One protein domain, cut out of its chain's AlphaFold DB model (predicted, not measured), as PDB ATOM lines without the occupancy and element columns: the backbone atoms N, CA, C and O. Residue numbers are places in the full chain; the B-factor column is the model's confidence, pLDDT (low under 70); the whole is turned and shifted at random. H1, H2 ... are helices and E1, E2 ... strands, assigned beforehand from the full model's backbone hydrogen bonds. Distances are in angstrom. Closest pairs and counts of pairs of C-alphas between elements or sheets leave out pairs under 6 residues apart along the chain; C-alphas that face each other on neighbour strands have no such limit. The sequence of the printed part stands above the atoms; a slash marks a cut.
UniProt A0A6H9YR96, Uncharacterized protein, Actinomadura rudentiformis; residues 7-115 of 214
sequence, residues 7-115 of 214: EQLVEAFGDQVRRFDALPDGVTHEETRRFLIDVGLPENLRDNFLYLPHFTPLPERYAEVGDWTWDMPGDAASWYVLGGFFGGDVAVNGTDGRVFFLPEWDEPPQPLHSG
ATOM      1  N   GLU A   7      14.776 142.211-111.982       97.75
ATOM      2  CA  GLU A   7      15.176 143.518-111.475       97.75
ATOM      3  C   GLU A   7      15.301 143.501-109.951       97.75
ATOM      4  O   GLU A   7      16.311 143.970-109.435       97.75
ATOM      5  N   GLN A   8      14.346 142.881-109.249       98.12
ATOM      6  CA  GLN A   8      14.404 142.719-107.791       98.12
ATOM      7  C   GLN A   8      15.597 141.867-107.352       98.12
ATOM      8  O   GLN A   8      16.299 142.229-106.408       98.12
ATOM      9  N   LEU A   9      15.863 140.755-108.046       98.19
ATOM     10  CA  LEU A   9      17.021 139.917-107.733       98.19
ATOM     11  C   LEU A   9      18.339 140.656-107.980       98.19
ATOM     12  O   LEU A   9      19.237 140.596-107.150       98.19
ATOM     13  N   VAL A  10      18.458 141.379-109.094       97.94
ATOM     14  CA  VAL A  10      19.669 142.147-109.421       97.94
ATOM     15  C   VAL A  10      19.857 143.324-108.462       97.94
ATOM     16  O   VAL A  10      20.988 143.647-108.117       97.94
ATOM     17  N   GLU A  11      18.782 143.956-107.995       97.69
ATOM     18  CA  GLU A  11      18.865 144.994-106.962       97.69
ATOM     19  C   GLU A  11      19.384 144.425-105.632       97.69
ATOM     20  O   GLU A  11      20.237 145.041-104.994       97.69
ATOM     21  N   ALA A  12      18.926 143.232-105.244       97.25
ATOM     22  CA  ALA A  12      19.307 142.596-103.984       97.25
ATOM     23  C   ALA A  12      20.705 141.940-104.012       97.25
ATOM     24  O   ALA A  12      21.441 142.017-103.023       97.25
ATOM     25  N   PHE A  13      21.074 141.298-105.127       97.00
ATOM     26  CA  PHE A  13      22.267 140.445-105.256       97.00
ATOM     27  C   PHE A  13      23.317 140.958-106.252       97.00
ATOM     28  O   PHE A  13      24.417 140.410-106.329       97.00
ATOM     29  N   GLY A  14      23.016 141.998-107.028       95.56
ATOM     30  CA  GLY A  14      23.935 142.532-108.029       95.56
ATOM     31  C   GLY A  14      24.164 141.577-109.202       95.56
ATOM     32  O   GLY A  14      23.225 141.138-109.868       95.56
ATOM     33  N   ASP A  15      25.433 141.296-109.496       93.19
ATOM     34  CA  ASP A  15      25.870 140.431-110.596       93.19
ATOM     35  C   ASP A  15      25.791 138.931-110.276       93.19
ATOM     36  O   ASP A  15      25.921 138.112-111.183       93.19
ATOM     37  N   GLN A  16      25.483 138.566-109.029       95.19
ATOM     38  CA  GLN A  16      25.361 137.181-108.562       95.19
ATOM     39  C   GLN A  16      24.008 136.538-108.908       95.19
ATOM     40  O   GLN A  16      23.552 135.640-108.211       95.19
ATOM     41  N   VAL A  17      23.337 137.000-109.966       97.19
ATOM     42  CA  VAL A  17      22.081 136.417-110.460       97.19
ATOM     43  C   VAL A  17      22.356 135.698-111.775       97.19
ATOM     44  O   VAL A  17      22.505 136.324-112.832       97.19
ATOM     45  N   ARG A  18      22.406 134.367-111.719       96.06
ATOM     46  CA  ARG A  18      22.722 133.509-112.861       96.06
ATOM     47  C   ARG A  18      21.473 133.152-113.653       96.06
ATOM     48  O   ARG A  18      20.516 132.602-113.117       96.06
ATOM     49  N   ARG A  19      21.527 133.398-114.961       95.44
ATOM     50  CA  ARG A  19      20.556 132.891-115.941       95.44
ATOM     51  C   ARG A  19      21.178 131.788-116.777       95.44
ATOM     52  O   ARG A  19      22.397 131.734-116.936       95.44
ATOM     53  N   PHE A  20      20.324 130.947-117.338       94.31
ATOM     54  CA  PHE A  20      20.732 129.836-118.184       94.31
ATOM     55  C   PHE A  20      20.368 130.132-119.637       94.31
ATOM     56  O   PHE A  20      19.197 130.304-119.959       94.31
ATOM     57  N   ASP A  21      21.363 130.169-120.524       91.44
ATOM     58  CA  ASP A  21      21.124 130.373-121.962       91.44
ATOM     59  C   ASP A  21      20.444 129.156-122.609       91.44
ATOM     60  O   ASP A  21      19.691 129.276-123.574       91.44
ATOM     61  N   ALA A  22      20.718 127.969-122.069       92.69
ATOM     62  CA  ALA A  22      20.097 126.717-122.456       92.69
ATOM     63  C   ALA A  22      19.982 125.804-121.236       92.69
ATOM     64  O   ALA A  22      20.860 125.786-120.373       92.69
ATOM     65  N   LEU A  23      18.901 125.029-121.192       95.50
ATOM     66  CA  LEU A  23      18.659 124.026-120.161       95.50
ATOM     67  C   LEU A  23      18.717 122.626-120.779       95.50
ATOM     68  O   LEU A  23      18.281 122.468-121.925       95.50
ATOM     69  N   PRO A  24      19.197 121.617-120.035       93.44
ATOM     70  CA  PRO A  24      19.140 120.223-120.459       93.44
ATOM     71  C   PRO A  24      17.720 119.769-120.825       93.44
ATOM     72  O   PRO A  24      16.733 120.260-120.270       93.44
ATOM     73  N   ASP A  25      17.619 118.771-121.705       91.75
ATOM     74  CA  ASP A  25      16.333 118.215-122.159       91.75
ATOM     75  C   ASP A  25      15.502 117.601-121.018       91.75
ATOM     76  O   ASP A  25      14.278 117.548-121.109       91.75
ATOM     77  N   GLY A  26      16.154 117.166-119.932       93.12
ATOM     78  CA  GLY A  26      15.489 116.615-118.747       93.12
ATOM     79  C   GLY A  26      14.769 117.657-117.883       93.12
ATOM     80  O   GLY A  26      13.961 117.283-117.037       93.12
ATOM     81  N   VAL A  27      15.005 118.955-118.103       96.81
ATOM     82  CA  VAL A  27      14.245 120.030-117.450       96.81
ATOM     83  C   VAL A  27      13.010 120.324-118.293       96.81
ATOM     84  O   VAL A  27      13.045 121.188-119.163       96.81
ATOM     85  N   THR A  28      11.924 119.587-118.090       97.69
ATOM     86  CA  THR A  28      10.687 119.699-118.884       97.69
ATOM     87  C   THR A  28       9.614 120.565-118.228       97.69
ATOM     88  O   THR A  28       8.712 121.026-118.927       97.69
ATOM     89  N   HIS A  29       9.726 120.845-116.927       98.25
ATOM     90  CA  HIS A  29       8.790 121.694-116.199       98.25
ATOM     91  C   HIS A  29       8.838 123.145-116.707       98.25
ATOM     92  O   HIS A  29       9.838 123.848-116.534       98.25
ATOM     93  N   GLU A  30       7.768 123.602-117.364       97.94
ATOM     94  CA  GLU A  30       7.752 124.875-118.100       97.94
ATOM     95  C   GLU A  30       8.036 126.091-117.209       97.94
ATOM     96  O   GLU A  30       8.775 126.993-117.611       97.94
ATOM     97  N   GLU A  31       7.496 126.107-115.991       97.44
ATOM     98  CA  GLU A  31       7.654 127.227-115.059       97.44
ATOM     99  C   GLU A  31       9.101 127.334-114.570       97.44
ATOM    100  O   GLU A  31       9.679 128.421-114.618       97.44
ATOM    101  N   THR A  32       9.724 126.200-114.233       97.94
ATOM    102  CA  THR A  32      11.152 126.120-113.889       97.94
ATOM    103  C   THR A  32      12.016 126.596-115.050       97.94
ATOM    104  O   THR A  32      12.917 127.410-114.852       97.94
ATOM    105  N   ARG A  33      11.728 126.144-116.281       97.88
ATOM    106  CA  ARG A  33      12.485 126.574-117.466       97.88
ATOM    107  C   ARG A  33      12.420 128.083-117.656       97.88
ATOM    108  O   ARG A  33      13.453 128.726-117.821       97.88
ATOM    109  N   ARG A  34      11.206 128.633-117.626       97.56
ATOM    110  CA  ARG A  34      10.961 130.067-117.791       97.56
ATOM    111  C   ARG A  34      11.690 130.867-116.717       97.56
ATOM    112  O   ARG A  34      12.398 131.808-117.050       97.56
ATOM    113  N   PHE A  35      11.581 130.463-115.452       98.06
ATOM    114  CA  PHE A  35      12.236 131.167-114.354       98.06
ATOM    115  C   PHE A  35      13.764 131.175-114.505       98.06
ATOM    116  O   PHE A  35      14.376 132.237-114.447       98.06
ATOM    117  N   LEU A  36      14.386 130.026-114.789       97.56
ATOM    118  CA  LEU A  36      15.844 129.917-114.940       97.56
ATOM    119  C   LEU A  36      16.405 130.704-116.145       97.56
ATOM    120  O   LEU A  36      17.542 131.179-116.093       97.56
ATOM    121  N   ILE A  37      15.632 130.843-117.225       97.50
ATOM    122  CA  ILE A  37      16.048 131.557-118.446       97.50
ATOM    123  C   ILE A  37      15.783 133.066-118.333       97.50
ATOM    124  O   ILE A  37      16.655 133.883-118.656       97.50
ATOM    125  N   ASP A  38      14.589 133.445-117.877       97.38
ATOM    126  CA  ASP A  38      14.117 134.831-117.929       97.38
ATOM    127  C   ASP A  38      14.506 135.619-116.671       97.38
ATOM    128  O   ASP A  38      14.935 136.773-116.775       97.38
ATOM    129  N   VAL A  39      14.415 134.993-115.492       97.88
ATOM    130  CA  VAL A  39      14.648 135.633-114.186       97.88
ATOM    131  C   VAL A  39      16.046 135.305-113.654       97.88
ATOM    132  O   VAL A  39      16.862 136.209-113.461       97.88
ATOM    133  N   GLY A  40      16.353 134.014-113.527       97.06
ATOM    134  CA  GLY A  40      17.602 133.485-112.982       97.06
ATOM    135  C   GLY A  40      17.538 133.159-111.489       97.06
ATOM    136  O   GLY A  40      16.542 133.415-110.821       97.06
ATOM    137  N   LEU A  41      18.624 132.586-110.972       97.31
ATOM    138  CA  LEU A  41      18.801 132.243-109.560       97.31
ATOM    139  C   LEU A  41      19.934 133.066-108.943       97.31
ATOM    140  O   LEU A  41      20.984 133.199-109.581       97.31
ATOM    141  N   PRO A  42      19.780 133.571-107.707       97.69
ATOM    142  CA  PRO A  42      20.918 134.057-106.944       97.69
ATOM    143  C   PRO A  42      21.924 132.919-106.717       97.69
ATOM    144  O   PRO A  42      21.541 131.796-106.391       97.69
ATOM    145  N   GLU A  43      23.211 133.190-106.909       96.81
ATOM    146  CA  GLU A  43      24.261 132.181-106.765       96.81
ATOM    147  C   GLU A  43      24.693 131.993-105.316       96.81
ATOM    148  O   GLU A  43      25.152 130.915-104.969       96.81
ATOM    149  N   ASN A  44      24.576 133.015-104.469       96.81
ATOM    150  CA  ASN A  44      25.070 132.968-103.100       96.81
ATOM    151  C   ASN A  44      24.094 133.640-102.134       96.81
ATOM    152  O   ASN A  44      23.555 134.708-102.418       96.81
ATOM    153  N   LEU A  45      23.919 133.027-100.970       96.75
ATOM    154  CA  LEU A  45      23.300 133.629 -99.801       96.75
ATOM    155  C   LEU A  45      24.237 133.443 -98.606       96.75
ATOM    156  O   LEU A  45      24.722 132.338 -98.365       96.75
ATOM    157  N   ARG A  46      24.442 134.540 -97.865       91.50
ATOM    158  CA  ARG A  46      25.146 134.626 -96.575       91.50
ATOM    159  C   ARG A  46      26.384 133.727 -96.470       91.50
ATOM    160  O   ARG A  46      26.313 132.630 -95.936       91.50
ATOM    161  N   ASP A  47      27.533 134.209 -96.943       87.62
ATOM    162  CA  ASP A  47      28.840 133.548 -96.781       87.62
ATOM    163  C   ASP A  47      28.855 132.048 -97.159       87.62
ATOM    164  O   ASP A  47      29.589 131.254 -96.573       87.62
ATOM    165  N   ASN A  48      28.101 131.675 -98.202       92.75
ATOM    166  CA  ASN A  48      27.900 130.296 -98.675       92.75
ATOM    167  C   ASN A  48      27.030 129.403 -97.775       92.75
ATOM    168  O   ASN A  48      27.105 128.183 -97.907       92.75
ATOM    169  N   PHE A  49      26.176 129.971 -96.919       95.50
ATOM    170  CA  PHE A  49      25.098 129.203 -96.287       95.50
ATOM    171  C   PHE A  49      24.263 128.471 -97.346       95.50
ATOM    172  O   PHE A  49      23.904 127.306 -97.188       95.50
ATOM    173  N   LEU A  50      24.027 129.151 -98.470       97.44
ATOM    174  CA  LEU A  50      23.564 128.548 -99.708       97.44
ATOM    175  C   LEU A  50      24.421 129.069-100.863       97.44
ATOM    176  O   LEU A  50      24.594 130.277-101.027       97.44
ATOM    177  N   TYR A  51      24.959 128.156-101.665       97.44
ATOM    178  CA  TYR A  51      25.799 128.475-102.809       97.44
ATOM    179  C   TYR A  51      25.452 127.576-103.996       97.44
ATOM    180  O   TYR A  51      25.650 126.366-103.951       97.44
ATOM    181  N   LEU A  52      24.956 128.176-105.078       96.81
ATOM    182  CA  LEU A  52      24.360 127.508-106.234       96.81
ATOM    183  C   LEU A  52      25.160 127.713-107.539       96.81
ATOM    184  O   LEU A  52      24.607 128.228-108.517       96.81
ATOM    185  N   PRO A  53      26.451 127.336-107.611       91.94
ATOM    186  CA  PRO A  53      27.275 127.553-108.804       91.94
ATOM    187  C   PRO A  53      27.070 126.487-109.893       91.94
ATOM    188  O   PRO A  53      27.580 126.620-111.007       91.94
ATOM    189  N   HIS A  54      26.370 125.393-109.592       88.31
ATOM    190  CA  HIS A  54      26.347 124.184-110.412       88.31
ATOM    191  C   HIS A  54      24.985 123.964-111.073       88.31
ATOM    192  O   HIS A  54      24.006 124.654-110.796       88.31
ATOM    193  N   PHE A  55      24.963 123.074-112.057       94.44
ATOM    194  CA  PHE A  55      23.741 122.570-112.679       94.44
ATOM    195  C   PHE A  55      24.062 121.194-113.264       94.44
ATOM    196  O   PHE A  55      24.129 121.002-114.479       94.44
ATOM    197  N   THR A  56      24.391 120.264-112.371       95.19
ATOM    198  CA  THR A  56      24.977 118.964-112.717       95.19
ATOM    199  C   THR A  56      23.929 117.868-112.548       95.19
ATOM    200  O   THR A  56      23.258 117.858-111.517       95.19
ATOM    201  N   PRO A  57      23.755 116.934-113.499       96.38
ATOM    202  CA  PRO A  57      22.848 115.803-113.315       96.38
ATOM    203  C   PRO A  57      23.148 115.037-112.020       96.38
ATOM    204  O   PRO A  57      24.306 114.726-111.733       96.38
ATOM    205  N   LEU A  58      22.109 114.687-111.257       95.12
ATOM    206  CA  LEU A  58      22.275 113.984-109.984       95.12
ATOM    207  C   LEU A  58      23.089 112.684-110.118       95.12
ATOM    208  O   LEU A  58      23.970 112.493-109.290       95.12
ATOM    209  N   PRO A  59      22.916 111.824-111.145       94.31
ATOM    210  CA  PRO A  59      23.727 110.610-111.278       94.31
ATOM    211  C   PRO A  59      25.228 110.879-111.454       94.31
ATOM    212  O   PRO A  59      26.050 110.083-111.005       94.31
ATOM    213  N   GLU A  60      25.594 111.993-112.096       94.31
ATOM    214  CA  GLU A  60      26.996 112.394-112.258       94.31
ATOM    215  C   GLU A  60      27.571 112.844-110.916       94.31
ATOM    216  O   GLU A  60      28.581 112.301-110.470       94.31
ATOM    217  N   ARG A  61      26.859 113.736-110.215       91.81
ATOM    218  CA  ARG A  61      27.219 114.149-108.852       91.81
ATOM    219  C   ARG A  61      27.287 112.953-107.898       91.81
ATOM    220  O   ARG A  61      28.174 112.879-107.050       91.81
ATOM    221  N   TYR A  62      26.383 111.991-108.076       87.25
ATOM    222  CA  TYR A  62      26.314 110.797-107.254       87.25
ATOM    223  C   TYR A  62      27.594 109.957-107.391       87.25
ATOM    224  O   TYR A  62      28.209 109.556-106.401       87.25
ATOM    225  N   ALA A  63      28.036 109.750-108.634       89.62
ATOM    226  CA  ALA A  63      29.254 109.017-108.957       89.62
ATOM    227  C   ALA A  63      30.545 109.736-108.520       89.62
ATOM    228  O   ALA A  63      31.522 109.064-108.197       89.62
ATOM    229  N   GLU A  64      30.563 111.074-108.512       87.19
ATOM    230  CA  GLU A  64      31.721 111.869-108.076       87.19
ATOM    231  C   GLU A  64      32.014 111.736-106.579       87.19
ATOM    232  O   GLU A  64      33.178 111.633-106.192       87.19
ATOM    233  N   VAL A  65      30.973 111.747-105.741       82.50
ATOM    234  CA  VAL A  65      31.121 111.655-104.279       82.50
ATOM    235  C   VAL A  65      31.392 110.212-103.840       82.50
ATOM    236  O   VAL A  65      32.211 109.991-102.955       82.50
ATOM    237  N   GLY A  66      30.756 109.221-104.477       71.81
ATOM    238  CA  GLY A  66      31.069 107.794-104.311       71.81
ATOM    239  C   GLY A  66      30.578 107.121-103.018       71.81
ATOM    240  O   GLY A  66      30.353 105.913-103.051       71.81
ATOM    241  N   ASP A  67      30.342 107.878-101.940       75.62
ATOM    242  CA  ASP A  67      29.951 107.379-100.607       75.62
ATOM    243  C   ASP A  67      28.604 107.962-100.121       75.62
ATOM    244  O   ASP A  67      28.487 108.454 -98.999       75.62
ATOM    245  N   TRP A  68      27.566 107.937-100.960       78.12
ATOM    246  CA  TRP A  68      26.222 108.337-100.519       78.12
ATOM    247  C   TRP A  68      25.615 107.311 -99.568       78.12
ATOM    248  O   TRP A  68      25.757 106.099 -99.749       78.12
ATOM    249  N   THR A  69      24.906 107.820 -98.572       80.81
ATOM    250  CA  THR A  69      24.266 107.056 -97.499       80.81
ATOM    251  C   THR A  69      22.843 106.609 -97.845       80.81
ATOM    252  O   THR A  69      22.342 105.659 -97.257       80.81
ATOM    253  N   TRP A  70      22.213 107.222 -98.848       87.50
ATOM    254  CA  TRP A  70      20.831 106.962 -99.250       87.50
ATOM    255  C   TRP A  70      20.709 106.455-100.693       87.50
ATOM    256  O   TRP A  70      21.548 106.732-101.547       87.50
ATOM    257  N   ASP A  71      19.628 105.725-100.980       87.69
ATOM    258  CA  ASP A  71      19.352 105.181-102.313       87.69
ATOM    259  C   ASP A  71      18.966 106.278-103.315       87.69
ATOM    260  O   ASP A  71      18.054 107.076-103.080       87.69
ATOM    261  N   MET A  72      19.611 106.272-104.485       89.38
ATOM    262  CA  MET A  72      19.307 107.215-105.562       89.38
ATOM    263  C   MET A  72      17.822 107.141-105.989       89.38
ATOM    264  O   MET A  72      17.335 106.043-106.284       89.38
ATOM    265  N   PRO A  73      17.110 108.285-106.102       89.50
ATOM    266  CA  PRO A  73      15.735 108.321-106.590       89.50
ATOM    267  C   PRO A  73      15.571 107.624-107.945       89.50
ATOM    268  O   PRO A  73      16.417 107.740-108.835       89.50
ATOM    269  N   GLY A  74      14.448 106.927-108.138       89.19
ATOM    270  CA  GLY A  74      14.187 106.179-109.376       89.19
ATOM    271  C   GLY A  74      14.112 107.053-110.637       89.19
ATOM    272  O   GLY A  74      14.317 106.561-111.745       89.19
ATOM    273  N   ASP A  75      13.847 108.346-110.470       92.06
ATOM    274  CA  ASP A  75      13.775 109.371-111.510       92.06
ATOM    275  C   ASP A  75      14.988 110.322-111.513       92.06
ATOM    276  O   ASP A  75      14.958 111.343-112.202       92.06
ATOM    277  N   ALA A  76      16.082 109.978-110.817       91.00
ATOM    278  CA  ALA A  76      17.269 110.827-110.642       91.00
ATOM    279  C   ALA A  76      17.893 111.350-111.946       91.00
ATOM    280  O   ALA A  76      18.533 112.396-111.942       91.00
ATOM    281  N   ALA A  77      17.686 110.678-113.084       92.12
ATOM    282  CA  ALA A  77      18.124 111.173-114.393       92.12
ATOM    283  C   ALA A  77      17.497 112.529-114.784       92.12
ATOM    284  O   ALA A  77      18.032 113.219-115.648       92.12
ATOM    285  N   SER A  78      16.379 112.900-114.156       95.31
ATOM    286  CA  SER A  78      15.715 114.194-114.345       95.31
ATOM    287  C   SER A  78      16.099 115.223-113.281       95.31
ATOM    288  O   SER A  78      15.588 116.339-113.314       95.31
ATOM    289  N   TRP A  79      16.957 114.870-112.323       97.75
ATOM    290  CA  TRP A  79      17.346 115.740-111.218       97.75
ATOM    291  C   TRP A  79      18.675 116.432-111.516       97.75
ATOM    292  O   TRP A  79      19.596 115.821-112.063       97.75
ATOM    293  N   TYR A  80      18.785 117.699-111.120       98.00
ATOM    294  CA  TYR A  80      19.967 118.531-111.336       98.00
ATOM    295  C   TYR A  80      20.385 119.211-110.037       98.00
ATOM    296  O   TYR A  80      19.610 119.959-109.446       98.00
ATOM    297  N   VAL A  81      21.621 118.968-109.612       97.38
ATOM    298  CA  VAL A  81      22.242 119.589-108.444       97.38
ATOM    299  C   VAL A  81      22.633 121.021-108.787       97.38
ATOM    300  O   VAL A  81      23.418 121.271-109.706       97.38
ATOM    301  N   LEU A  82      22.050 121.955-108.043       97.56
ATOM    302  CA  LEU A  82      22.235 123.395-108.177       97.56
ATOM    303  C   LEU A  82      23.481 123.873-107.418       97.56
ATOM    304  O   LEU A  82      24.137 124.823-107.844       97.56
ATOM    305  N   GLY A  83      23.834 123.206-106.319       96.56
ATOM    306  CA  GLY A  83      25.000 123.526-105.500       96.56
ATOM    307  C   GLY A  83      24.850 123.042-104.063       96.56
ATOM    308  O   GLY A  83      24.107 122.096-103.826       96.56
ATOM    309  N   GLY A  84      25.551 123.699-103.142       95.25
ATOM    310  CA  GLY A  84      25.592 123.358-101.723       95.25
ATOM    311  C   GLY A  84      24.653 124.214-100.874       95.25
ATOM    312  O   GLY A  84      24.476 125.409-101.118       95.25
ATOM    313  N   PHE A  85      24.091 123.591 -99.853       95.44
ATOM    314  CA  PHE A  85      23.374 124.183 -98.731       95.44
ATOM    315  C   PHE A  85      24.120 123.782 -97.455       95.44
ATOM    316  O   PHE A  85      24.841 122.785 -97.439       95.44
ATOM    317  N   PHE A  86      23.973 124.524 -96.366       92.31
ATOM    318  CA  PHE A  86      24.539 124.096 -95.092       92.31
ATOM    319  C   PHE A  86      24.107 122.654 -94.732       92.31
ATOM    320  O   PHE A  86      22.935 122.386 -94.482       92.31
ATOM    321  N   GLY A  87      25.062 121.718 -94.713       91.31
ATOM    322  CA  GLY A  87      24.819 120.304 -94.402       91.31
ATOM    323  C   GLY A  87      24.440 119.401 -95.587       91.31
ATOM    324  O   GLY A  87      24.107 118.236 -95.364       91.31
ATOM    325  N   GLY A  88      24.466 119.892 -96.831       93.75
ATOM    326  CA  GLY A  88      24.114 119.070 -97.989       93.75
ATOM    327  C   GLY A  88      24.171 119.768 -99.342       93.75
ATOM    328  O   GLY A  88      24.631 120.895 -99.477       93.75
ATOM    329  N   ASP A  89      23.660 119.094-100.366       95.56
ATOM    330  CA  ASP A  89      23.473 119.665-101.701       95.56
ATOM    331  C   ASP A  89      21.998 120.072-101.913       95.56
ATOM    332  O   ASP A  89      21.084 119.604-101.234       95.56
ATOM    333  N   VAL A  90      21.738 120.943-102.887       97.81
ATOM    334  CA  VAL A  90      20.389 121.291-103.360       97.81
ATOM    335  C   VAL A  90      20.209 120.765-104.767       97.81
ATOM    336  O   VAL A  90      21.042 121.029-105.637       97.81
ATOM    337  N   ALA A  91      19.094 120.093-105.027       97.94
ATOM    338  CA  ALA A  91      18.737 119.636-106.362       97.94
ATOM    339  C   ALA A  91      17.330 120.067-106.762       97.94
ATOM    340  O   ALA A  91      16.433 120.153-105.934       97.94
ATOM    341  N   VAL A  92      17.128 120.294-108.057       98.44
ATOM    342  CA  VAL A  92      15.805 120.469-108.662       98.44
ATOM    343  C   VAL A  92      15.443 119.225-109.463       98.44
ATOM    344  O   VAL A  92      16.259 118.727-110.241       98.44
ATOM    345  N   ASN A  93      14.214 118.738-109.317       98.25
ATOM    346  CA  ASN A  93      13.645 117.777-110.250       98.25
ATOM    347  C   ASN A  93      13.141 118.531-111.486       98.25
ATOM    348  O   ASN A  93      12.197 119.315-111.436       98.25
ATOM    349  N   GLY A  94      13.781 118.296-112.625       97.88
ATOM    350  CA  GLY A  94      13.467 118.949-113.887       97.88
ATOM    351  C   GLY A  94      12.076 118.627-114.437       97.88
ATOM    352  O   GLY A  94      11.599 119.368-115.296       97.88
ATOM    353  N   THR A  95      11.415 117.566-113.962       98.06
ATOM    354  CA  THR A  95      10.094 117.149-114.467       98.06
ATOM    355  C   THR A  95       8.923 117.852-113.793       98.06
ATOM    356  O   THR A  95       7.949 118.172-114.471       98.06
ATOM    357  N   ASP A  96       9.013 118.116-112.489       97.12
ATOM    358  CA  ASP A  96       7.939 118.728-111.696       97.12
ATOM    359  C   ASP A  96       8.349 120.040-111.008       97.12
ATOM    360  O   ASP A  96       7.530 120.672-110.351       97.12
ATOM    361  N   GLY A  97       9.608 120.451-111.168       97.94
ATOM    362  CA  GLY A  97      10.144 121.712-110.672       97.94
ATOM    363  C   GLY A  97      10.465 121.742-109.182       97.94
ATOM    364  O   GLY A  97      11.028 122.743-108.734       97.94
ATOM    365  N   ARG A  98      10.155 120.683-108.424       98.44
ATOM    366  CA  ARG A  98      10.378 120.647-106.973       98.44
ATOM    367  C   ARG A  98      11.860 120.698-106.641       98.44
ATOM    368  O   ARG A  98      12.689 120.117-107.343       98.44
ATOM    369  N   VAL A  99      12.178 121.364-105.540       98.50
ATOM    370  CA  VAL A  99      13.541 121.488-105.030       98.50
ATOM    371  C   VAL A  99      13.682 120.626-103.787       98.50
ATOM    372  O   VAL A  99      12.815 120.636-102.913       98.50
ATOM    373  N   PHE A 100      14.792 119.910-103.703       97.94
ATOM    374  CA  PHE A 100      15.116 118.986-102.635       97.94
ATOM    375  C   PHE A 100      16.449 119.350-101.997       97.94
ATOM    376  O   PHE A 100      17.395 119.750-102.681       97.94
ATOM    377  N   PHE A 101      16.512 119.155-100.689       96.94
ATOM    378  CA  PHE A 101      17.743 119.099 -99.930       96.94
ATOM    379  C   PHE A 101      18.270 117.665 -99.947       96.94
ATOM    380  O   PHE A 101      17.523 116.709 -99.726       96.94
ATOM    381  N   LEU A 102      19.553 117.526-100.249       95.31
ATOM    382  CA  LEU A 102      20.287 116.274-100.310       95.31
ATOM    383  C   LEU A 102      21.241 116.240 -99.110       95.31
ATOM    384  O   LEU A 102      22.350 116.768 -99.224       95.31
ATOM    385  N   PRO A 103      20.825 115.683 -97.962       92.81
ATOM    386  CA  PRO A 103      21.657 115.682 -96.765       92.81
ATOM    387  C   PRO A 103      22.955 114.895 -96.982       92.81
ATOM    388  O   PRO A 103      22.979 113.878 -97.684       92.81
ATOM    389  N   GLU A 104      24.028 115.351 -96.333       90.19
ATOM    390  CA  GLU A 104      25.308 114.627 -96.247       90.19
ATOM    391  C   GLU A 104      25.255 113.427 -95.281       90.19
ATOM    392  O   GLU A 104      26.164 112.596 -95.262       90.19
ATOM    393  N   TRP A 105      24.211 113.337 -94.453       88.00
ATOM    394  CA  TRP A 105      24.008 112.263 -93.479       88.00
ATOM    395  C   TRP A 105      23.062 111.170 -93.994       88.00
ATOM    396  O   TRP A 105      22.575 111.212 -95.119       88.00
ATOM    397  N   ASP A 106      22.843 110.132 -93.183       86.44
ATOM    398  CA  ASP A 106      22.061 108.933 -93.531       86.44
ATOM    399  C   ASP A 106      20.544 109.173 -93.514       86.44
ATOM    400  O   ASP A 106      19.798 108.577 -92.739       86.44
ATOM    401  N   GLU A 107      20.096 110.093 -94.368       89.25
ATOM    402  CA  GLU A 107      18.690 110.400 -94.604       89.25
ATOM    403  C   GLU A 107      18.411 110.577 -96.101       89.25
ATOM    404  O   GLU A 107      19.265 111.057 -96.840       89.25
ATOM    405  N   PRO A 108      17.219 110.196 -96.585       90.75
ATOM    406  CA  PRO A 108      16.860 110.394 -97.984       90.75
ATOM    407  C   PRO A 108      16.693 111.887 -98.327       90.75
ATOM    408  O   PRO A 108      16.472 112.704 -97.429       90.75
ATOM    409  N   PRO A 109      16.696 112.244 -99.628       94.00
ATOM    410  CA  PRO A 109      16.366 113.589-100.087       94.00
ATOM    411  C   PRO A 109      15.065 114.120 -99.474       94.00
ATOM    412  O   PRO A 109      14.026 113.455 -99.521       94.00
ATOM    413  N   GLN A 110      15.115 115.337 -98.943       93.94
ATOM    414  CA  GLN A 110      13.991 115.989 -98.276       93.94
ATOM    415  C   GLN A 110      13.419 117.101 -99.162       93.94
ATOM    416  O   GLN A 110      14.189 117.818 -99.804       93.94
ATOM    417  N   PRO A 111      12.088 117.284 -99.229       95.38
ATOM    418  CA  PRO A 111      11.505 118.445 -99.895       95.38
ATOM    419  C   PRO A 111      12.031 119.743 -99.272       95.38
ATOM    420  O   PRO A 111      11.983 119.904 -98.058       95.38
ATOM    421  N   LEU A 112      12.523 120.662-100.104       97.56
ATOM    422  CA  LEU A 112      13.053 121.954 -99.662       97.56
ATOM    423  C   LEU A 112      12.159 123.110-100.118       97.56
ATOM    424  O   LEU A 112      11.790 123.950 -99.308       97.56
ATOM    425  N   HIS A 113      11.766 123.129-101.396       98.38
ATOM    426  CA  HIS A 113      10.818 124.113-101.926       98.38
ATOM    427  C   HIS A 113       9.884 123.506-102.964       98.38
ATOM    428  O   HIS A 113      10.236 122.566-103.685       98.38
ATOM    429  N   SER A 114       8.713 124.123-103.110       97.81
ATOM    430  CA  SER A 114       7.759 123.779-104.162       97.81
ATOM    431  C   SER A 114       8.291 124.061-105.573       97.81
ATOM    432  O   SER A 114       7.788 123.479-106.529       97.81
ATOM    433  N   GLY A 115       9.284 124.950-105.704       98.19
ATOM    434  CA  GLY A 115       9.832 125.411-106.977       98.19
ATOM    435  C   GLY A 115      11.128 126.215-106.829       98.19
ATOM    436  O   GLY A 115      11.489 126.654-105.736       98.19
TER     437      GLY A 115
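Overview. This is residues 7 to 115 of the 214 residues of an uncharacterized protein of Actinomadura rudentiformis (UniProt A0A6H9YR96). A small, strongly twisted sheet of four strands, E1 to E4, has the short helix H3 over the edge strand E1, while H1 and H2 lie off the sheet towards the other end of the longest axis, strung on long links. The unnamed stretch of residues 40 to 57 joins H2 to H3 and is tied to E1 by two short pairings. The printed part has 109 residues, with three named helices and four named strands in the order H1 H2 H3 E1 E2 E3 E4; the sheet's order is E1 E2 E3 E4, antiparallel throughout. The class is mixed, helices and strands, with under half of the residues, 47 of 109, in named elements. The whole is compact, with a radius of gyration of the C-alphas of 13.7 A and spans of 40 by 32 by 23 A.

Along the chain. H1 is residues 7 to 13, 9.9 A long, and begins at C-alpha 7 (15.176, 143.518, -111.475). H2 is residues 30 to 39, 13.4 A, and H3 is residues 58 to 65, 10.8 A. E1, residues 79 to 85, begins at C-alpha 79 (17.346, 115.740, -111.218) and is 16.2 A long. E2 is residues 88 to 93, 16.2 A, and E3 is residues 99 to 103, 13.0 A. E4, residues 110 to 113, is 9.5 A long and ends at C-alpha 113 (10.818, 124.113, -101.926).

Arrangement. The four strands form a meander, each strand the antiparallel neighbour of the one before. E1 and E2, a hairpin, stand at 150 degrees between their directions, with N 82 and O 90 within hydrogen-bond range at 2.8 A. E2 and E3, a hairpin at 150 degrees, have N 91 and O 100 at 2.9 A. E3 and E4, a hairpin at 142 degrees, have N 101 and O 110 at 2.8 A. Residues 50 to 51 pair antiparallel with residues 84 to 85 of E1, and residues 56 to 57 with residues 80 to 81 of E1. H3 is on the sheet at a height over the sheet of 9.9 A; it lies over E1 and runs along the strands, at 20 degrees to E1 on the local plane. The closest C-alphas of H3 and E1 are those of Leu 58 and Tyr 80, 5.3 A apart. H2 and H1 are not on the sheet. H1 and H2 are only just apart, their closest C-alphas 8.1 A from each other. In H1, H2 and H3 every O i to N i+4 pair is within hydrogen-bond range.

Size, cuts and confidence. The two C-alphas farthest apart are those of Glu 7 and Asp 67, 40.5 A. The printed part has no cut. The links H1 to H2, H2 to H3 and H3 to E1 are long, with 16, 18 and 13 residues. The mean pLDDT of the printed part is 94.2, and no printed residue is under 70.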